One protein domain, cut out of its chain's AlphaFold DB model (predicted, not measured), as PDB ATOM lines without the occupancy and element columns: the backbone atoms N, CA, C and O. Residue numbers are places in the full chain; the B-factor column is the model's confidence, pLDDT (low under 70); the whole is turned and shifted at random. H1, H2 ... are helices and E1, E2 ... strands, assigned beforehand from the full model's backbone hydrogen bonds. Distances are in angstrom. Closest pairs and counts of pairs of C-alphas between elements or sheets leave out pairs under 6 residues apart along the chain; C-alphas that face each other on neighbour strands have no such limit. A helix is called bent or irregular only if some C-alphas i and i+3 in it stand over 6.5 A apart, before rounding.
ATOM      1  N   LYS A 309     195.581 305.405 305.457       52.56
ATOM      2  CA  LYS A 309     194.990 306.650 305.972       52.56
ATOM      3  C   LYS A 309     194.354 306.524 307.367       52.56
ATOM      4  O   LYS A 309     194.296 307.504 308.099       52.56
ATOM      5  N   ASN A 310     193.920 305.323 307.747       55.28
ATOM      6  CA  ASN A 310     193.326 305.041 309.054       55.28
ATOM      7  C   ASN A 310     194.379 304.968 310.180       55.28
ATOM      8  O   ASN A 310     194.122 305.403 311.303       55.28
ATOM      9  N   TYR A 311     195.574 304.452 309.882       54.97
ATOM     10  CA  TYR A 311     196.649 304.260 310.860       54.97
ATOM     11  C   TYR A 311     197.672 305.390 310.839       54.97
ATOM     12  O   TYR A 311     198.021 305.876 311.906       54.97
ATOM     13  N   ILE A 312     198.073 305.872 309.663       58.53
ATOM     14  CA  ILE A 312     198.871 307.091 309.484       58.53
ATOM     15  C   ILE A 312     198.409 307.735 308.178       58.53
ATOM     16  O   ILE A 312     198.419 307.076 307.138       58.53
ATOM     17  N   ASP A 313     198.003 309.007 308.197       57.97
ATOM     18  CA  ASP A 313     197.611 309.682 306.958       57.97
ATOM     19  C   ASP A 313     198.832 309.783 306.017       57.97
ATOM     20  O   ASP A 313     199.810 310.468 306.335       57.97
ATOM     21  N   PRO A 314     198.819 309.123 304.844       55.47
ATOM     22  CA  PRO A 314     199.939 309.170 303.914       55.47
ATOM     23  C   PRO A 314     200.191 310.581 303.364       55.47
ATOM     24  O   PRO A 314     201.295 310.858 302.905       55.47
ATOM     25  N   ASN A 315     199.210 311.489 303.419       54.50
ATOM     26  CA  ASN A 315     199.405 312.898 303.069       54.50
ATOM     27  C   ASN A 315     200.126 313.672 304.180       54.50
ATOM     28  O   ASN A 315     200.830 314.639 303.893       54.50
ATOM     29  N   ILE A 316     200.006 313.218 305.430       56.22
ATOM     30  CA  ILE A 316     200.780 313.728 306.566       56.22
ATOM     31  C   ILE A 316     202.230 313.223 306.476       56.22
ATOM     32  O   ILE A 316     203.153 313.988 306.715       56.22
ATOM     33  N   LEU A 317     202.469 311.990 306.024       53.16
ATOM     34  CA  LEU A 317     203.829 311.506 305.719       53.16
ATOM     35  C   LEU A 317     204.482 312.205 304.514       53.16
ATOM     36  O   LEU A 317     205.701 312.277 304.432       53.16
ATOM     37  N   LYS A 318     203.678 312.686 303.557       44.31
ATOM     38  CA  LYS A 318     204.151 313.372 302.341       44.31
ATOM     39  C   LYS A 318     204.198 314.891 302.457       44.31
ATOM     40  O   LYS A 318     204.755 315.529 301.566       44.31
ATOM     41  N   THR A 319     203.604 315.483 303.496       52.03
ATOM     42  CA  THR A 319     203.889 316.886 303.811       52.03
ATOM     43  C   THR A 319     205.347 316.900 304.224       52.03
ATOM     44  O   THR A 319     205.663 316.193 305.184       52.03
ATOM     45  N   PRO A 320     206.227 317.606 303.488       47.41
ATOM     46  CA  PRO A 320     207.646 317.567 303.776       47.41
ATOM     47  C   PRO A 320     207.834 317.859 305.264       47.41
ATOM     48  O   PRO A 320     207.134 318.707 305.823       47.41
ATOM     49  N   GLU A 321     208.701 317.086 305.913       52.94
ATOM     50  CA  GLU A 321     209.153 317.274 307.293       52.94
ATOM     51  C   GLU A 321     209.926 318.601 307.396       52.94
ATOM     52  O   GLU A 321     211.094 318.632 307.769       52.94
ATOM     53  N   VAL A 322     209.314 319.721 306.997       47.00
ATOM     54  CA  VAL A 322     209.914 321.058 307.003       47.00
ATOM     55  C   VAL A 322     209.867 321.574 308.430       47.00
ATOM     56  O   VAL A 322     209.173 322.524 308.750       47.00
ATOM     57  N   GLY A 323     210.593 320.884 309.298       50.03
ATOM     58  CA  GLY A 323     211.020 321.338 310.605       50.03
ATOM     59  C   GLY A 323     212.531 321.540 310.615       50.03
ATOM     60  O   GLY A 323     213.135 321.332 311.662       50.03
ATOM     61  N   GLU A 324     213.149 321.942 309.486       51.31
ATOM     62  CA  GLU A 324     214.587 322.287 309.411       51.31
ATOM     63  C   GLU A 324     215.009 323.256 310.536       51.31
ATOM     64  O   GLU A 324     216.183 323.356 310.856       51.31
ATOM     65  N   PHE A 325     214.047 323.901 311.199       69.19
ATOM     66  CA  PHE A 325     214.210 324.873 312.266       69.19
ATOM     67  C   PHE A 325     214.142 324.330 313.698       69.19
ATOM     68  O   PHE A 325     214.158 325.148 314.606       69.19
ATOM     69  N   TRP A 326     214.100 323.020 313.989       81.12
ATOM     70  CA  TRP A 326     214.117 322.589 315.408       81.12
ATOM     71  C   TRP A 326     215.384 323.031 316.164       81.12
ATOM     72  O   TRP A 326     215.349 323.230 317.384       81.12
ATOM     73  N   HIS A 327     216.478 323.267 315.434       83.75
ATOM     74  CA  HIS A 327     217.708 323.873 315.950       83.75
ATOM     75  C   HIS A 327     217.599 325.396 316.180       83.75
ATOM     76  O   HIS A 327     218.517 326.013 316.724       83.75
ATOM     77  N   GLY A 328     216.526 326.030 315.703       85.25
ATOM     78  CA  GLY A 328     216.294 327.469 315.749       85.25
ATOM     79  C   GLY A 328     216.176 327.979 317.181       85.25
ATOM     80  O   GLY A 328     215.566 327.344 318.037       85.25
ATOM     81  N   GLN A 329     216.800 329.117 317.470       90.69
ATOM     82  CA  GLN A 329     216.670 329.803 318.765       90.69
ATOM     83  C   GLN A 329     215.616 330.917 318.710       90.69
ATOM     84  O   GLN A 329     215.485 331.714 319.636       90.69
ATOM     85  N   ASP A 330     214.898 331.014 317.593       90.69
ATOM     86  CA  ASP A 330     213.828 331.970 317.386       90.69
ATOM     87  C   ASP A 330     212.614 331.650 318.267       90.69
ATOM     88  O   ASP A 330     212.317 330.503 318.606       90.69
ATOM     89  N   MET A 331     211.890 332.709 318.623       90.06
ATOM     90  CA  MET A 331     210.758 332.622 319.540       90.06
ATOM     91  C   MET A 331     209.656 331.693 319.017       90.06
ATOM     92  O   MET A 331     209.060 330.967 319.803       90.06
ATOM     93  N   ILE A 332     209.396 331.670 317.703       92.44
ATOM     94  CA  ILE A 332     208.349 330.814 317.131       92.44
ATOM     95  C   ILE A 332     208.690 329.327 317.278       92.44
ATOM     96  O   ILE A 332     207.817 328.557 317.665       92.44
ATOM     97  N   THR A 333     209.955 328.937 317.105       91.88
ATOM     98  CA  THR A 333     210.418 327.565 317.365       91.88
ATOM     99  C   THR A 333     210.299 327.188 318.844       91.88
ATOM    100  O   THR A 333     209.834 326.093 319.161       91.88
ATOM    101  N   LEU A 334     210.656 328.090 319.767       92.62
ATOM    102  CA  LEU A 334     210.512 327.841 321.209       92.62
ATOM    103  C   LEU A 334     209.045 327.668 321.618       92.62
ATOM    104  O   LEU A 334     208.712 326.741 322.358       92.62
ATOM    105  N   LYS A 335     208.160 328.520 321.093       94.50
ATOM    106  CA  LYS A 335     206.716 328.429 321.329       94.50
ATOM    107  C   LYS A 335     206.122 327.174 320.690       94.50
ATOM    108  O   LYS A 335     205.323 326.498 321.331       94.50
ATOM    109  N   ALA A 336     206.560 326.803 319.485       94.00
ATOM    110  CA  ALA A 336     206.144 325.561 318.840       94.00
ATOM    111  C   ALA A 336     206.496 324.338 319.696       94.00
ATOM    112  O   ALA A 336     205.634 323.490 319.914       94.00
ATOM    113  N   TYR A 337     207.730 324.286 320.214       94.06
ATOM    114  CA  TYR A 337     208.202 323.220 321.100       94.06
ATOM    115  C   TYR A 337     207.360 323.125 322.377       94.06
ATOM    116  O   TYR A 337     206.854 322.057 322.711       94.06
ATOM    117  N   SER A 338     207.161 324.257 323.060       95.12
ATOM    118  CA  SER A 338     206.411 324.305 324.318       95.12
ATOM    119  C   SER A 338     204.961 323.842 324.146       95.12
ATOM    120  O   SER A 338     204.463 323.008 324.912       95.12
ATOM    121  N   VAL A 339     204.290 324.335 323.096       96.31
ATOM    122  CA  VAL A 339     202.894 323.989 322.809       96.31
ATOM    123  C   VAL A 339     202.762 322.524 322.408       96.31
ATOM    124  O   VAL A 339     201.855 321.857 322.905       96.31
ATOM    125  N   ILE A 340     203.629 322.009 321.525       95.31
ATOM    126  CA  ILE A 340     203.485 320.636 321.031       95.31
ATOM    127  C   ILE A 340     203.759 319.601 322.122       95.31
ATOM    128  O   ILE A 340     202.974 318.662 322.253       95.31
ATOM    129  N   GLU A 341     204.786 319.808 322.952       94.75
ATOM    130  CA  GLU A 341     205.083 318.929 324.088       94.75
ATOM    131  C   GLU A 341     203.927 318.902 325.085       94.75
ATOM    132  O   GLU A 341     203.434 317.832 325.451       94.75
ATOM    133  N   SER A 342     203.430 320.082 325.463       95.81
ATOM    134  CA  SER A 342     202.321 320.196 326.408       95.81
ATOM    135  C   SER A 342     201.027 319.599 325.843       95.81
ATOM    136  O   SER A 342     200.294 318.915 326.560       95.81
ATOM    137  N   ALA A 343     200.748 319.805 324.551       96.38
ATOM    138  CA  ALA A 343     199.577 319.246 323.876       96.38
ATOM    139  C   ALA A 343     199.622 317.715 323.828       96.38
ATOM    140  O   ALA A 343     198.620 317.063 324.127       96.38
ATOM    141  N   VAL A 344     200.777 317.142 323.475       95.69
ATOM    142  CA  VAL A 344     200.990 315.691 323.463       95.69
ATOM    143  C   VAL A 344     200.830 315.131 324.869       95.69
ATOM    144  O   VAL A 344     200.041 314.209 325.065       95.69
ATOM    145  N   ALA A 345     201.506 315.709 325.861       95.44
ATOM    146  CA  ALA A 345     201.412 315.273 327.250       95.44
ATOM    147  C   ALA A 345     199.966 315.303 327.770       95.44
ATOM    148  O   ALA A 345     199.512 314.358 328.419       95.44
ATOM    149  N   MET A 346     199.213 316.352 327.428       95.69
ATOM    150  CA  MET A 346     197.809 316.486 327.802       95.69
ATOM    151  C   MET A 346     196.915 315.476 327.070       95.69
ATOM    152  O   MET A 346     196.055 314.858 327.695       95.69
ATOM    153  N   ALA A 347     197.134 315.247 325.773       95.06
ATOM    154  CA  ALA A 347     196.402 314.234 325.014       95.06
ATOM    155  C   ALA A 347     196.614 312.830 325.606       95.06
ATOM    156  O   ALA A 347     195.644 312.111 325.853       95.06
ATOM    157  N   VAL A 348     197.867 312.486 325.927       92.62
ATOM    158  CA  VAL A 348     198.235 311.234 326.600       92.62
ATOM    159  C   VAL A 348     197.546 311.122 327.963       92.62
ATOM    160  O   VAL A 348     196.920 310.100 328.243       92.62
ATOM    161  N   LYS A 349     197.603 312.177 328.789       92.31
ATOM    162  CA  LYS A 349     196.981 312.238 330.126       92.31
ATOM    163  C   LYS A 349     195.487 311.902 330.097       92.31
ATOM    164  O   LYS A 349     195.006 311.198 330.981       92.31
ATOM    165  N   TYR A 350     194.764 312.374 329.082       92.31
ATOM    166  CA  TYR A 350     193.328 312.106 328.916       92.31
ATOM    167  C   TYR A 350     193.009 310.859 328.085       92.31
ATOM    168  O   TYR A 350     191.842 310.555 327.848       92.31
ATOM    169  N   GLY A 351     194.026 310.103 327.675       90.31
ATOM    170  CA  GLY A 351     193.851 308.840 326.973       90.31
ATOM    171  C   GLY A 351     193.541 308.968 325.482       90.31
ATOM    172  O   GLY A 351     193.024 308.025 324.877       90.31
ATOM    173  N   PHE A 352     193.823 310.114 324.865       92.62
ATOM    174  CA  PHE A 352     193.652 310.300 323.427       92.62
ATOM    175  C   PHE A 352     194.850 309.721 322.676       92.62
ATOM    176  O   PHE A 352     195.987 310.106 322.911       92.62
ATOM    177  N   ASN A 353     194.582 308.805 321.747       90.44
ATOM    178  CA  ASN A 353     195.575 308.263 320.825       90.44
ATOM    179  C   ASN A 353     195.798 309.206 319.635       90.44
ATOM    180  O   ASN A 353     196.924 309.421 319.197       90.44
ATOM    181  N   LYS A 354     194.706 309.780 319.119       92.12
ATOM    182  CA  LYS A 354     194.742 310.790 318.064       92.12
ATOM    183  C   LYS A 354     193.864 311.955 318.452       92.12
ATOM    184  O   LYS A 354     192.765 311.747 318.961       92.12
ATOM    185  N   LEU A 355     194.317 313.166 318.187       94.94
ATOM    186  CA  LEU A 355     193.543 314.363 318.468       94.94
ATOM    187  C   LEU A 355     193.908 315.441 317.460       94.94
ATOM    188  O   LEU A 355     195.077 315.779 317.314       94.94
ATOM    189  N   TYR A 356     192.913 315.983 316.771       95.81
ATOM    190  CA  TYR A 356     193.092 317.131 315.902       95.81
ATOM    191  C   TYR A 356     192.230 318.289 316.369       95.81
ATOM    192  O   TYR A 356     191.007 318.163 316.513       95.81
ATOM    193  N   PHE A 357     192.881 319.425 316.585       97.31
ATOM    194  CA  PHE A 357     192.223 320.624 317.061       97.31
ATOM    195  C   PHE A 357     192.891 321.892 316.543       97.31
ATOM    196  O   PHE A 357     194.057 321.900 316.156       97.31
ATOM    197  N   ILE A 358     192.123 322.974 316.565       97.44
ATOM    198  CA  ILE A 358     192.577 324.324 316.255       97.44
ATOM    199  C   ILE A 358     192.322 325.173 317.490       97.44
ATOM    200  O   ILE A 358     191.205 325.169 318.004       97.44
ATOM    201  N   ALA A 359     193.338 325.887 317.961       97.25
ATOM    202  CA  ALA A 359     193.227 326.839 319.056       97.25
ATOM    203  C   ALA A 359     193.667 328.229 318.590       97.25
ATOM    204  O   ALA A 359     194.726 328.380 317.976       97.25
ATOM    205  N   SER A 360     192.865 329.259 318.854       97.12
ATOM    206  CA  SER A 360     193.203 330.625 318.452       97.12
ATOM    207  C   SER A 360     192.527 331.686 319.308       97.12
ATOM    208  O   SER A 360     191.385 331.520 319.718       97.12
ATOM    209  N   ASN A 361     193.219 332.806 319.518       96.06
ATOM    210  CA  ASN A 361     192.638 334.062 320.005       96.06
ATOM    211  C   ASN A 361     192.494 335.110 318.885       96.06
ATOM    212  O   ASN A 361     192.179 336.266 319.154       96.06
ATOM    213  N   MET A 362     192.743 334.728 317.629       93.81
ATOM    214  CA  MET A 362     192.644 335.616 316.465       93.81
ATOM    215  C   MET A 362     191.281 335.525 315.770       93.81
ATOM    216  O   MET A 362     190.922 336.417 315.006       93.81
ATOM    217  N   SER A 363     190.528 334.448 316.010       87.25
ATOM    218  CA  SER A 363     189.208 334.207 315.413       87.25
ATOM    219  C   SER A 363     188.099 335.044 316.045       87.25
ATOM    220  O   SER A 363     187.100 335.335 315.386       87.25
ATOM    221  N   ASN A 364     188.264 335.436 317.309       87.44
ATOM    222  CA  ASN A 364     187.252 336.148 318.076       87.44
ATOM    223  C   ASN A 364     187.609 337.647 318.192       87.44
ATOM    224  O   ASN A 364     188.720 337.972 318.620       87.44
ATOM    225  N   PRO A 365     186.681 338.580 317.886       85.56
ATOM    226  CA  PRO A 365     186.880 340.021 318.075       85.56
ATOM    227  C   PRO A 365     187.273 340.438 319.501       85.56
ATOM    228  O   PRO A 365     187.853 341.503 319.687       85.56
ATOM    229  N   MET A 366     186.944 339.624 320.507       88.25
ATOM    230  CA  MET A 366     187.284 339.856 321.914       88.25
ATOM    231  C   MET A 366     188.668 339.322 322.309       88.25
ATOM    232  O   MET A 366     189.024 339.396 323.484       88.25
ATOM    233  N   SER A 367     189.424 338.742 321.370       86.38
ATOM    234  CA  SER A 367     190.720 338.095 321.623       86.38
ATOM    235  C   SER A 367     190.675 337.005 322.702       86.38
ATOM    236  O   SER A 367     191.674 336.712 323.358       86.38
ATOM    237  N   GLN A 368     189.505 336.387 322.887       91.69
ATOM    238  CA  GLN A 368     189.346 335.229 323.757       91.69
ATOM    239  C   GLN A 368     189.846 333.979 323.037       91.69
ATOM    240  O   GLN A 368     189.596 333.797 321.846       91.69
ATOM    241  N   ALA A 369     190.570 333.134 323.769       94.00
ATOM    242  CA  ALA A 369     191.053 331.866 323.252       94.00
ATOM    243  C   ALA A 369     189.883 330.897 323.051       94.00
ATOM    244  O   ALA A 369     189.124 330.622 323.981       94.00
ATOM    245  N   GLU A 370     189.770 330.351 321.847       95.50
ATOM    246  CA  GLU A 370     188.794 329.326 321.494       95.50
ATOM    247  C   GLU A 370     189.513 328.089 320.972       95.50
ATOM    248  O   GLU A 370     190.566 328.192 320.339       95.50
ATOM    249  N   ILE A 371     188.933 326.916 321.228       96.38
ATOM    250  CA  ILE A 371     189.455 325.636 320.762       96.38
ATOM    251  C   ILE A 371     188.353 324.813 320.093       96.38
ATOM    252  O   ILE A 371     187.284 324.566 320.657       96.38
ATOM    253  N   PHE A 372     188.644 324.342 318.887       96.56
ATOM    254  CA  PHE A 372     187.759 323.511 318.085       96.56
ATOM    255  C   PHE A 372     188.436 322.173 317.827       96.56
ATOM    256  O   PHE A 372     189.447 322.107 317.135       96.56
ATOM    257  N   ILE A 373     187.876 321.100 318.381       96.19
ATOM    258  CA  ILE A 373     188.331 319.730 318.128       96.19
ATOM    259  C   ILE A 373     187.534 319.204 316.941       96.19
ATOM    260  O   ILE A 373     186.305 319.184 317.008       96.19
ATOM    261  N   THR A 374     188.201 318.794 315.860       93.44
ATOM    262  CA  THR A 374     187.494 318.288 314.666       93.44
ATOM    263  C   THR A 374     187.548 316.771 314.540       93.44
ATOM    264  O   THR A 374     186.652 316.179 313.941       93.44
ATOM    265  N   ASN A 375     188.562 316.124 315.121       92.94
ATOM    266  CA  ASN A 375     188.685 314.672 315.110       92.94
ATOM    267  C   ASN A 375     189.430 314.185 316.357       92.94
ATOM    268  O   ASN A 375     190.370 314.833 316.810       92.94
ATOM    269  N   PHE A 376     189.035 313.037 316.900       93.31
ATOM    270  CA  PHE A 376     189.727 312.397 318.010       93.31
ATOM    271  C   PHE A 376     189.558 310.876 317.958       93.31
ATOM    272  O   PHE A 376     188.591 310.349 317.416       93.31
ATOM    273  N   ASN A 377     190.518 310.170 318.542       91.38
ATOM    274  CA  ASN A 377     190.476 308.738 318.786       91.38
ATOM    275  C   ASN A 377     191.142 308.448 320.135       91.38
ATOM    276  O   ASN A 377     192.115 309.108 320.499       91.38
ATOM    277  N   SER A 378     190.668 307.445 320.863       87.31
ATOM    278  CA  SER A 378     191.185 307.072 322.182       87.31
ATOM    279  C   SER A 378     191.599 305.606 322.209       87.31
ATOM    280  O   SER A 378     191.063 304.787 321.468       87.31
ATOM    281  N   PHE A 379     192.577 305.281 323.053       81.12
ATOM    282  CA  PHE A 379     192.915 303.890 323.363       81.12
ATOM    283  C   PHE A 379     192.095 303.339 324.540       81.12
ATOM    284  O   PHE A 379     192.112 302.135 324.783       81.12
ATOM    285  N   ILE A 380     191.371 304.201 325.261       81.69
ATOM    286  CA  ILE A 380     190.465 303.809 326.339       81.69
ATOM    287  C   ILE A 380     189.075 303.629 325.733       81.69
ATOM    288  O   ILE A 380     188.621 304.454 324.948       81.69
ATOM    289  N   ASN A 381     188.383 302.552 326.092       80.94
ATOM    290  CA  ASN A 381     187.010 302.330 325.654       80.94
ATOM    291  C   ASN A 381     186.035 302.986 326.647       80.94
ATOM    292  O   ASN A 381     185.813 302.443 327.733       80.94
ATOM    293  N   LEU A 382     185.495 304.154 326.291       82.00
ATOM    294  CA  LEU A 382     184.535 304.918 327.098       82.00
ATOM    295  C   LEU A 382     183.217 305.126 326.347       82.00
ATOM    296  O   LEU A 382     183.137 304.969 325.129       82.00
ATOM    297  N   GLU A 383     182.172 305.495 327.083       84.62
ATOM    298  CA  GLU A 383     180.896 305.880 326.479       84.62
ATOM    299  C   GLU A 383     180.971 307.290 325.869       84.62
ATOM    300  O   GLU A 383     181.761 308.136 326.290       84.62
ATOM    301  N   GLU A 384     180.116 307.576 324.886       87.19
ATOM    302  CA  GLU A 384     180.109 308.854 324.152       87.19
ATOM    303  C   GLU A 384     179.956 310.079 325.079       87.19
ATOM    304  O   GLU A 384     180.617 311.107 324.898       87.19
ATOM    305  N   GLN A 385     179.137 309.960 326.129       87.62
ATOM    306  CA  GLN A 385     178.944 311.021 327.121       87.62
ATOM    307  C   GLN A 385     180.212 311.279 327.957       87.62
ATOM    308  O   GLN A 385     180.553 312.430 328.249       87.62
ATOM    309  N   GLU A 386     180.928 310.218 328.332       87.38
ATOM    310  CA  GLU A 386     182.185 310.312 329.079       87.38
ATOM    311  C   GLU A 386     183.270 310.951 328.204       87.38
ATOM    312  O   GLU A 386     183.977 311.850 328.660       87.38
ATOM    313  N   PHE A 387     183.331 310.585 326.919       89.44
ATOM    314  CA  PHE A 387     184.228 311.223 325.956       89.44
ATOM    315  C   PHE A 387     183.951 312.708 325.776       89.44
ATOM    316  O   PHE A 387     184.885 313.504 325.798       89.44
ATOM    317  N   THR A 388     182.682 313.098 325.653       92.50
ATOM    318  CA  THR A 388     182.302 314.513 325.546       92.50
ATOM    319  C   THR A 388     182.800 315.298 326.761       92.50
ATOM    320  O   THR A 388     183.368 316.377 326.622       92.50
ATOM    321  N   THR A 389     182.676 314.713 327.953       93.69
ATOM    322  CA  THR A 389     183.172 315.320 329.195       93.69
ATOM    323  C   THR A 389     184.698 315.449 329.193       93.69
ATOM    324  O   THR A 389     185.223 316.507 329.532       93.69
ATOM    325  N   LEU A 390     185.425 314.405 328.779       93.44
ATOM    326  CA  LEU A 390     186.888 314.445 328.684       93.44
ATOM    327  C   LEU A 390     187.383 315.463 327.657       93.44
ATOM    328  O   LEU A 390     188.387 316.125 327.904       93.44
ATOM    329  N   LEU A 391     186.681 315.614 326.534       95.56
ATOM    330  CA  LEU A 391     187.008 316.619 325.527       95.56
ATOM    331  C   LEU A 391     186.829 318.030 326.085       95.56
ATOM    332  O   LEU A 391     187.717 318.852 325.905       95.56
ATOM    333  N   GLU A 392     185.743 318.318 326.802       96.44
ATOM    334  CA  GLU A 392     185.551 319.636 327.424       96.44
ATOM    335  C   GLU A 392     186.589 319.924 328.521       96.44
ATOM    336  O   GLU A 392     187.112 321.037 328.603       96.44
ATOM    337  N   ILE A 393     186.966 318.913 329.314       95.56
ATOM    338  CA  ILE A 393     188.064 319.038 330.286       95.56
ATOM    339  C   ILE A 393     189.387 319.322 329.564       95.56
ATOM    340  O   ILE A 393     190.105 320.239 329.960       95.56
ATOM    341  N   PHE A 394     189.691 318.586 328.490       96.62
ATOM    342  CA  PHE A 394     190.872 318.833 327.663       96.62
ATOM    343  C   PHE A 394     190.871 320.262 327.116       96.62
ATOM    344  O   PHE A 394     191.872 320.953 327.247       96.62
ATOM    345  N   LYS A 395     189.754 320.738 326.553       97.12
ATOM    346  CA  LYS A 395     189.638 322.100 326.011       97.12
ATOM    347  C   LYS A 395     189.929 323.157 327.072       97.12
ATOM    348  O   LYS A 395     190.757 324.038 326.850       97.12
ATOM    349  N   SER A 396     189.266 323.045 328.223       96.19
ATOM    350  CA  SER A 396     189.445 323.958 329.354       96.19
ATOM    351  C   SER A 396     190.897 323.976 329.823       96.19
ATOM    352  O   SER A 396     191.494 325.043 329.967       96.19
ATOM    353  N   ASN A 397     191.489 322.801 330.032       96.00
ATOM    354  CA  ASN A 397     192.845 322.709 330.556       96.00
ATOM    355  C   ASN A 397     193.881 323.108 329.511       96.00
ATOM    356  O   ASN A 397     194.825 323.800 329.854       96.00
ATOM    357  N   PHE A 398     193.691 322.795 328.232       97.00
ATOM    358  CA  PHE A 398     194.594 323.254 327.181       97.00
ATOM    359  C   PHE A 398     194.599 324.779 327.078       97.00
ATOM    360  O   PHE A 398     195.666 325.385 327.001       97.00
ATOM    361  N   ILE A 399     193.421 325.415 327.126       96.25
ATOM    362  CA  ILE A 399     193.325 326.877 327.124       96.25
ATOM    363  C   ILE A 399     194.060 327.458 328.334       96.25
ATOM    364  O   ILE A 399     194.922 328.321 328.176       96.25
ATOM    365  N   ASN A 400     193.739 326.972 329.532       94.44
ATOM    366  CA  ASN A 400     194.249 327.546 330.771       94.44
ATOM    367  C   ASN A 400     195.728 327.229 331.016       94.44
ATOM    368  O   ASN A 400     196.482 328.068 331.480       94.44
ATOM    369  N   GLU A 401     196.178 326.024 330.719       94.62
ATOM    370  CA  GLU A 401     197.509 325.572 331.116       94.62
ATOM    371  C   GLU A 401     198.558 325.756 330.026       94.62
ATOM    372  O   GLU A 401     199.741 325.891 330.328       94.62
ATOM    373  N   VAL A 402     198.142 325.793 328.761       95.50
ATOM    374  CA  VAL A 402     199.065 325.883 327.625       95.50
ATOM    375  C   VAL A 402     198.827 327.183 326.873       95.50
ATOM    376  O   VAL A 402     199.679 328.064 326.859       95.50
ATOM    377  N   PHE A 403     197.643 327.358 326.290       96.00
ATOM    378  CA  PHE A 403     197.398 328.442 325.342       96.00
ATOM    379  C   PHE A 403     197.569 329.840 325.958       96.00
ATOM    380  O   PHE A 403     198.203 330.713 325.361       96.00
ATOM    381  N   LEU A 404     197.009 330.078 327.148       94.56
ATOM    382  CA  LEU A 404     197.098 331.379 327.815       94.56
ATOM    383  C   LEU A 404     198.513 331.690 328.311       94.56
ATOM    384  O   LEU A 404     198.911 332.851 328.278       94.56
ATOM    385  N   ASN A 405     199.300 330.683 328.688       93.25
ATOM    386  CA  ASN A 405     200.712 330.888 329.014       93.25
ATOM    387  C   ASN A 405     201.502 331.359 327.790       93.25
ATOM    388  O   ASN A 405     202.239 332.336 327.868       93.25
ATOM    389  N   GLU A 406     201.283 330.728 326.638       94.56
ATOM    390  CA  GLU A 406     202.053 331.023 325.425       94.56
ATOM    391  C   GLU A 406     201.610 332.308 324.712       94.56
ATOM    392  O   GLU A 406     202.400 332.937 324.011       94.56
ATOM    393  N   SER A 407     200.362 332.737 324.915       94.56
ATOM    394  CA  SER A 407     199.800 333.974 324.348       94.56
ATOM    395  C   SER A 407     199.883 335.184 325.286       94.56
ATOM    396  O   SER A 407     199.285 336.221 324.991       94.56
ATOM    397  N   ASN A 408     200.595 335.077 326.416       91.31
ATOM    398  CA  ASN A 408     200.637 336.102 327.466       91.31
ATOM    399  C   ASN A 408     199.220 336.545 327.885       91.31
ATOM    400  O   ASN A 408     198.824 337.705 327.754       91.31
ATOM    401  N   ASN A 409     198.424 335.571 328.324       90.94
ATOM    402  CA  ASN A 409     197.019 335.708 328.695       90.94
ATOM    403  C   ASN A 409     196.143 336.299 327.571       90.94
ATOM    404  O   ASN A 409     195.319 337.183 327.801       90.94
ATOM    405  N   GLY A 410     196.364 335.846 326.334       91.25
ATOM    406  CA  GLY A 410     195.623 336.287 325.153       91.25
ATOM    407  C   GLY A 410     196.038 337.648 324.584       91.25
ATOM    408  O   GLY A 410     195.458 338.068 323.586       91.25
ATOM    409  N   GLN A 411     197.035 338.328 325.164       92.25
ATOM    410  CA  GLN A 411     197.515 339.629 324.676       92.25
ATOM    411  C   GLN A 411     198.289 339.525 323.358       92.25
ATOM    412  O   GLN A 411     198.286 340.463 322.561       92.25
ATOM    413  N   ILE A 412     198.969 338.401 323.135       94.69
ATOM    414  CA  ILE A 412     199.738 338.144 321.921       94.69
ATOM    415  C   ILE A 412     198.892 337.273 320.983       94.69
ATOM    416  O   ILE A 412     198.418 336.213 321.404       94.69
ATOM    417  N   PRO A 413     198.703 337.675 319.711       95.75
ATOM    418  CA  PRO A 413     198.042 336.843 318.714       95.75
ATOM    419  C   PRO A 413     198.750 335.495 318.555       95.75
ATOM    420  O   PRO A 413     199.944 335.444 318.240       95.75
ATOM    421  N   LEU A 414     197.996 334.421 318.765       96.62
ATOM    422  CA  LEU A 414     198.427 333.038 318.662       96.62
ATOM    423  C   LEU A 414     197.352 332.234 317.920       96.62
ATOM    424  O   LEU A 414     196.159 332.259 318.243       96.62
ATOM    425  N   HIS A 415     197.783 331.501 316.905       97.25
ATOM    426  CA  HIS A 415     196.961 330.539 316.191       97.25
ATOM    427  C   HIS A 415     197.740 329.239 316.053       97.25
ATOM    428  O   HIS A 415     198.898 329.251 315.636       97.25
ATOM    429  N   VAL A 416     197.107 328.138 316.440       96.94
ATOM    430  CA  VAL A 416     197.727 326.823 316.525       96.94
ATOM    431  C   VAL A 416     196.788 325.801 315.897       96.94
ATOM    432  O   VAL A 416     195.664 325.621 316.364       96.94
ATOM    433  N   GLU A 417     197.257 325.103 314.868       96.06
ATOM    434  CA  GLU A 417     196.602 323.908 314.332       96.06
ATOM    435  C   GLU A 417     197.428 322.687 314.729       96.06
ATOM    436  O   GLU A 417     198.619 322.606 314.423       96.06
ATOM    437  N   MET A 418     196.805 321.739 315.419       95.50
ATOM    438  CA  MET A 418     197.489 320.622 316.061       95.50
ATOM    439  C   MET A 418     196.959 319.299 315.558       95.50
ATOM    440  O   MET A 418     195.766 319.032 315.665       95.50
ATOM    441  N   TYR A 419     197.868 318.440 315.109       94.38
ATOM    442  CA  TYR A 419     197.629 317.021 314.887       94.38
ATOM    443  C   TYR A 419     198.454 316.260 315.911       94.38
ATOM    444  O   TYR A 419     199.676 316.260 315.831       94.38
ATOM    445  N   VAL A 420     197.803 315.616 316.867       94.31
ATOM    446  CA  VAL A 420     198.455 314.724 317.821       94.31
ATOM    447  C   VAL A 420     198.207 313.289 317.384       94.31
ATOM    448  O   VAL A 420     197.053 312.893 317.210       94.31
ATOM    449  N   ASP A 421     199.276 312.518 317.211       91.31
ATOM    450  CA  ASP A 421     199.222 311.075 316.961       91.31
ATOM    451  C   ASP A 421     200.265 310.381 317.837       91.31
ATOM    452  O   ASP A 421     201.469 310.477 317.587       91.31
ATOM    453  N   LEU A 422     199.802 309.689 318.879       87.56
ATOM    454  CA  LEU A 422     200.701 309.009 319.806       87.56
ATOM    455  C   LEU A 422     201.481 307.899 319.116       87.56
ATOM    456  O   LEU A 422     202.655 307.709 319.413       87.56
ATOM    457  N   LEU A 423     200.850 307.194 318.175       85.31
ATOM    458  CA  LEU A 423     201.418 306.056 317.454       85.31
ATOM    459  C   LEU A 423     202.267 306.449 316.243       85.31
ATOM    460  O   LEU A 423     202.712 305.577 315.497       85.31
ATOM    461  N   GLY A 424     202.497 307.743 316.041       86.12
ATOM    462  CA  GLY A 424     203.232 308.254 314.901       86.12
ATOM    463  C   GLY A 424     203.853 309.603 315.208       86.12
ATOM    464  O   GLY A 424     204.707 309.735 316.088       86.12
ATOM    465  N   THR A 425     203.462 310.601 314.429       87.06
ATOM    466  CA  THR A 425     204.041 311.936 314.486       87.06
ATOM    467  C   THR A 425     202.982 312.952 314.836       87.06
ATOM    468  O   THR A 425     201.889 312.943 314.272       87.06
ATOM    469  N   SER A 426     203.331 313.859 315.742       91.50
ATOM    470  CA  SER A 426     202.503 315.028 315.999       91.50
ATOM    471  C   SER A 426     203.017 316.209 315.190       91.50
ATOM    472  O   SER A 426     204.225 316.362 314.995       91.50
ATOM    473  N   LYS A 427     202.095 317.040 314.708       91.44
ATOM    474  CA  LYS A 427     202.380 318.245 313.935       91.44
ATOM    475  C   LYS A 427     201.703 319.457 314.544       91.44
ATOM    476  O   LYS A 427     200.570 319.364 315.010       91.44
ATOM    477  N   ILE A 428     202.381 320.590 314.453       93.12
ATOM    478  CA  ILE A 428     201.870 321.895 314.858       93.12
ATOM    479  C   ILE A 428     202.096 322.889 313.727       93.12
ATOM    480  O   ILE A 428     203.212 323.014 313.239       93.12
ATOM    481  N   ASN A 429     201.055 323.605 313.318       93.88
ATOM    482  CA  ASN A 429     201.194 324.850 312.572       93.88
ATOM    483  C   ASN A 429     200.972 325.993 313.542       93.88
ATOM    484  O   ASN A 429     199.875 326.123 314.085       93.88
ATOM    485  N   ILE A 430     202.006 326.792 313.779       94.31
ATOM    486  CA  ILE A 430     201.941 327.902 314.724       94.31
ATOM    487  C   ILE A 430     202.120 329.228 313.995       94.31
ATOM    488  O   ILE A 430     203.050 329.408 313.215       94.31
ATOM    489  N   THR A 431     201.219 330.168 314.261       95.75
ATOM    490  CA  THR A 431     201.352 331.588 313.917       95.75
ATOM    491  C   THR A 431     201.403 332.352 315.232       95.75
ATOM    492  O   THR A 431     200.496 332.222 316.053       95.75
ATOM    493  N   PHE A 432     202.454 333.134 315.450       95.00
ATOM    494  CA  PHE A 432     202.696 333.824 316.717       95.00
ATOM    495  C   PHE A 432     203.139 335.257 316.445       95.00
ATOM    496  O   PHE A 432     204.005 335.454 315.607       95.00
ATOM    497  N   ALA A 433     202.568 336.257 317.120       94.06
ATOM    498  CA  ALA A 433     203.046 337.650 317.103       94.06
ATOM    499  C   ALA A 433     203.323 338.255 315.699       94.06
ATOM    500  O   ALA A 433     204.240 339.055 315.528       94.06
ATOM    501  N   GLY A 434     202.544 337.869 314.682       90.88
ATOM    502  CA  GLY A 434     202.712 338.336 313.297       90.88
ATOM    503  C   GLY A 434     203.759 337.578 312.467       90.88
ATOM    504  O   GLY A 434     203.880 337.848 311.272       90.88
ATOM    505  N   TYR A 435     204.472 336.609 313.050       91.38
ATOM    506  CA  TYR A 435     205.271 335.647 312.291       91.38
ATOM    507  C   TYR A 435     204.353 334.752 311.444       91.38
ATOM    508  O   TYR A 435     203.274 334.383 311.915       91.38
ATOM    509  N   PRO A 436     204.752 334.393 310.209       90.81
ATOM    510  CA  PRO A 436     203.953 333.522 309.356       90.81
ATOM    511  C   PRO A 436     203.813 332.118 309.959       90.81
ATOM    512  O   PRO A 436     204.708 331.632 310.652       90.81
ATOM    513  N   GLY A 437     202.697 331.462 309.638       89.19
ATOM    514  CA  GLY A 437     202.427 330.087 310.044       89.19
ATOM    515  C   GLY A 437     203.518 329.130 309.571       89.19
ATOM    516  O   GLY A 437     203.772 329.040 308.368       89.19
ATOM    517  N   THR A 438     204.161 328.435 310.511       89.19
ATOM    518  CA  THR A 438     205.197 327.433 310.224       89.19
ATOM    519  C   THR A 438     204.780 326.075 310.774       89.19
ATOM    520  O   THR A 438     204.340 325.973 311.921       89.19
ATOM    521  N   TRP A 439     204.936 325.028 309.956       89.31
ATOM    522  CA  TRP A 439     204.719 323.645 310.372       89.31
ATOM    523  C   TRP A 439     205.944 323.098 311.094       89.31
ATOM    524  O   TRP A 439     207.052 323.176 310.583       89.31
ATOM    525  N   TYR A 440     205.728 322.451 312.229       89.44
ATOM    526  CA  TYR A 440     206.729 321.658 312.924       89.44
ATOM    527  C   TYR A 440     206.203 320.242 313.146       89.44
ATOM    528  O   TYR A 440     204.993 320.020 313.221       89.44
ATOM    529  N   THR A 441     207.105 319.263 313.216       87.69
ATOM    530  CA  THR A 441     206.767 317.839 313.376       87.69
ATOM    531  C   THR A 441     207.664 317.206 314.429       87.69
ATOM    532  O   THR A 441     208.877 317.383 314.356       87.69
ATOM    533  N   ILE A 442     207.090 316.447 315.365       88.88
ATOM    534  CA  ILE A 442     207.838 315.658 316.354       88.88
ATOM    535  C   ILE A 442     207.493 314.162 316.262       88.88
ATOM    536  O   ILE A 442     206.336 313.810 315.996       88.88
ATOM    537  N   PRO A 443     208.457 313.259 316.513       89.44
ATOM    538  CA  PRO A 443     208.194 311.829 316.648       89.44
ATOM    539  C   PRO A 443     207.640 311.527 318.046       89.44
ATOM    540  O   PRO A 443     208.384 311.252 318.986       89.44
ATOM    541  N   THR A 444     206.318 311.572 318.204       90.31
ATOM    542  CA  THR A 444     205.651 311.437 319.511       90.31
ATOM    543  C   THR A 444     205.918 310.104 320.203       90.31
ATOM    544  O   THR A 444     206.049 310.059 321.423       90.31
ATOM    545  N   PHE A 445     206.099 309.029 319.437       88.00
ATOM    546  CA  PHE A 445     206.500 307.725 319.971       88.00
ATOM    547  C   PHE A 445     207.865 307.727 320.687       88.00
ATOM    548  O   PHE A 445     208.204 306.760 321.373       88.00
ATOM    549  N   ALA A 446     208.664 308.781 320.499       89.56
ATOM    550  CA  ALA A 446     209.982 308.980 321.087       89.56
ATOM    551  C   ALA A 446     210.108 310.307 321.855       89.56
ATOM    552  O   ALA A 446     211.210 310.821 322.029       89.56
ATOM    553  N   ASN A 447     208.989 310.825 322.368       90.25
ATOM    554  CA  ASN A 447     208.921 312.004 323.245       90.25
ATOM    555  C   ASN A 447     209.896 311.970 324.440       90.25
ATOM    556  O   ASN A 447     210.393 313.013 324.855       90.25
ATOM    557  N   SER A 448     210.223 310.793 324.985       91.06
ATOM    558  CA  SER A 448     211.176 310.676 326.094       91.06
ATOM    559  C   SER A 448     212.580 311.178 325.729       91.06
ATOM    560  O   SER A 448     213.297 311.654 326.609       91.06
ATOM    561  N   CYS A 449     212.960 311.141 324.445       90.06
ATOM    562  CA  CYS A 449     214.265 311.593 323.958       90.06
ATOM    563  C   CYS A 449     214.437 313.120 323.978       90.06
ATOM    564  O   CYS A 449     215.571 313.594 323.995       90.06
ATOM    565  N   PHE A 450     213.343 313.882 323.956       90.88
ATOM    566  CA  PHE A 450     213.322 315.352 323.958       90.88
ATOM    567  C   PHE A 450     212.408 315.890 325.068       90.88
ATOM    568  O   PHE A 450     211.787 316.941 324.962       90.88
ATOM    569  N   SER A 451     212.315 315.154 326.167       94.88
ATOM    570  CA  SER A 451     211.530 315.575 327.318       94.88
ATOM    571  C   SER A 451     212.206 316.754 328.039       94.88
ATOM    572  O   SER A 451     213.374 316.624 328.416       94.88
ATOM    573  N   PRO A 452     211.486 317.852 328.352       95.81
ATOM    574  CA  PRO A 452     212.072 319.042 328.977       95.81
ATOM    575  C   PRO A 452     212.559 318.803 330.414       95.81
ATOM    576  O   PRO A 452     213.303 319.608 330.962       95.81
ATOM    577  N   VAL A 453     212.186 317.680 331.032       96.50
ATOM    578  CA  VAL A 453     212.687 317.267 332.355       96.50
ATOM    579  C   VAL A 453     213.989 316.459 332.312       96.50
ATOM    580  O   VAL A 453     214.287 315.702 333.235       96.50
ATOM    581  N   VAL A 454     214.771 316.568 331.241       95.62
ATOM    582  CA  VAL A 454     216.099 315.951 331.128       95.62
ATOM    583  C   VAL A 454     217.067 316.984 330.572       95.62
ATOM    584  O   VAL A 454     216.729 317.696 329.636       95.62
ATOM    585  N   THR A 455     218.285 317.056 331.102       95.38
ATOM    586  CA  THR A 455     219.350 317.927 330.586       95.38
ATOM    587  C   THR A 455     220.690 317.198 330.551       95.38
ATOM    588  O   THR A 455     220.935 316.305 331.354       95.38
ATOM    589  N   VAL A 456     221.576 317.592 329.637       94.19
ATOM    590  CA  VAL A 456     222.999 317.191 329.639       94.19
ATOM    591  C   VAL A 456     223.871 318.186 330.416       94.19
ATOM    592  O   VAL A 456     225.030 317.921 330.718       94.19
ATOM    593  N   ASN A 457     223.321 319.357 330.754       94.19
ATOM    594  CA  ASN A 457     224.044 320.433 331.414       94.19
ATOM    595  C   ASN A 457     223.779 320.421 332.927       94.19
ATOM    596  O   ASN A 457     222.719 320.862 333.380       94.19
ATOM    597  N   LYS A 458     224.772 319.963 333.700       93.56
ATOM    598  CA  LYS A 458     224.720 319.935 335.170       93.56
ATOM    599  C   LYS A 458     224.503 321.320 335.779       93.56
ATOM    600  O   LYS A 458     223.657 321.463 336.650       93.56
ATOM    601  N   GLN A 459     225.209 322.341 335.289       93.38
ATOM    602  CA  GLN A 459     225.083 323.702 335.821       93.38
ATOM    603  C   GLN A 459     223.649 324.218 335.670       93.38
ATOM    604  O   GLN A 459     223.085 324.750 336.618       93.38
ATOM    605  N   ALA A 460     223.028 323.991 334.510       93.44
ATOM    606  CA  ALA A 460     221.636 324.377 334.286       93.44
ATOM    607  C   ALA A 460     220.668 323.659 335.244       93.44
ATOM    608  O   ALA A 460     219.682 324.250 335.677       93.44
TER     609      ALA A 460
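What this domain is: This is residues 309 to 460 of the 487 residues of an uncharacterized protein of uncultured bacterium (UniProt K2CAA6). A twisted sheet of five strands is covered on one face by two long helices, H2 and H3, which run slantwise over it, side by side and opposite ways. The short helix H4 sits beside the strands on that same face, H1 only grazes the sheet, and residues 453 to 460 stick out as a free tail. The 152 printed residues hold four named helices and five named strands, in the order H1 H2 E1 E2 H3 E3 E4 E5 H4, class mixed, helices and strands. The antiparallel sheet has the order E2 E1 E3 E4 E5. The whole is compact, with a radius of gyration of the C-alphas of 15.5 A and spans of 46 by 38 by 35 A.

Where its parts are: H1, residues 314 to 318, begins at C-alpha 314 (199.939, 309.170, 303.914). H2, residues 331 to 349, is 26.8 A long. E1, residues 352 to 360, measures 20.9 A, and E2, residues 370 to 378, 22.4 A, with a bend of 68 degrees at residue 375. H3, residues 384 to 406, is 31.2 A long, with a kink of 29 degrees near residue 399; it is only just irregular, with C-alphas 401 and 404 6.7 A apart. E3, residues 414 to 421, and E4, residues 425 to 432, each measure 22.0 A; E5, residues 438 to 443, measures 17.1 A. H4, residues 444 to 450, is irregular, with C-alphas 445 and 448 8.3 A apart, and ends at C-alpha 450 (213.322, 315.352, 323.958).

How they stand to each other: E2 and E5 are the edge strands. Across E2 and E1, a hairpin, N 356 and O 375 are 2.8 A apart; across E1 and E3, N 359 and O 416 are 2.8 A apart. E3, E4 and E5 form a meander, each strand the antiparallel neighbour of the one before, with N 417 and O 429 at 2.9 A and N 440 and O 428 at 2.8 A. E2, H3 and E3 make a split strand-helix-strand unit, two strands running the same way with E1 between them, its crossover left-handed. H2, H3 and H4 on one face of the sheet make two layers. H2 and H3 each have a height of 8.2 A over the sheet. They touch, closest at the C-alphas of Val 339 and Val 402, 6.4 A, at a shallow tilt of 26 degrees. H4 is close to H2 but not clearly touching, closest at the C-alphas of Val 344 and Thr 444, 7.4 A. H1 grazes the sheet with residues 316 to 317. In H1 and H2 every O i to N i+4 pair is within hydrogen-bond range; in H3 17 of 19 are, in H4 0 of 3, beside 3 of 4 O i to N i+3 pairs.

The domain as a whole: The two C-alphas farthest apart, of Glu 384 and Gln 459, are 48.8 A apart. The printed part has no cut, and the link from H1 to H2 is long, 12 residues. Residues 309 to 325 have pLDDT under 70; the mean of the printed part is 88.0.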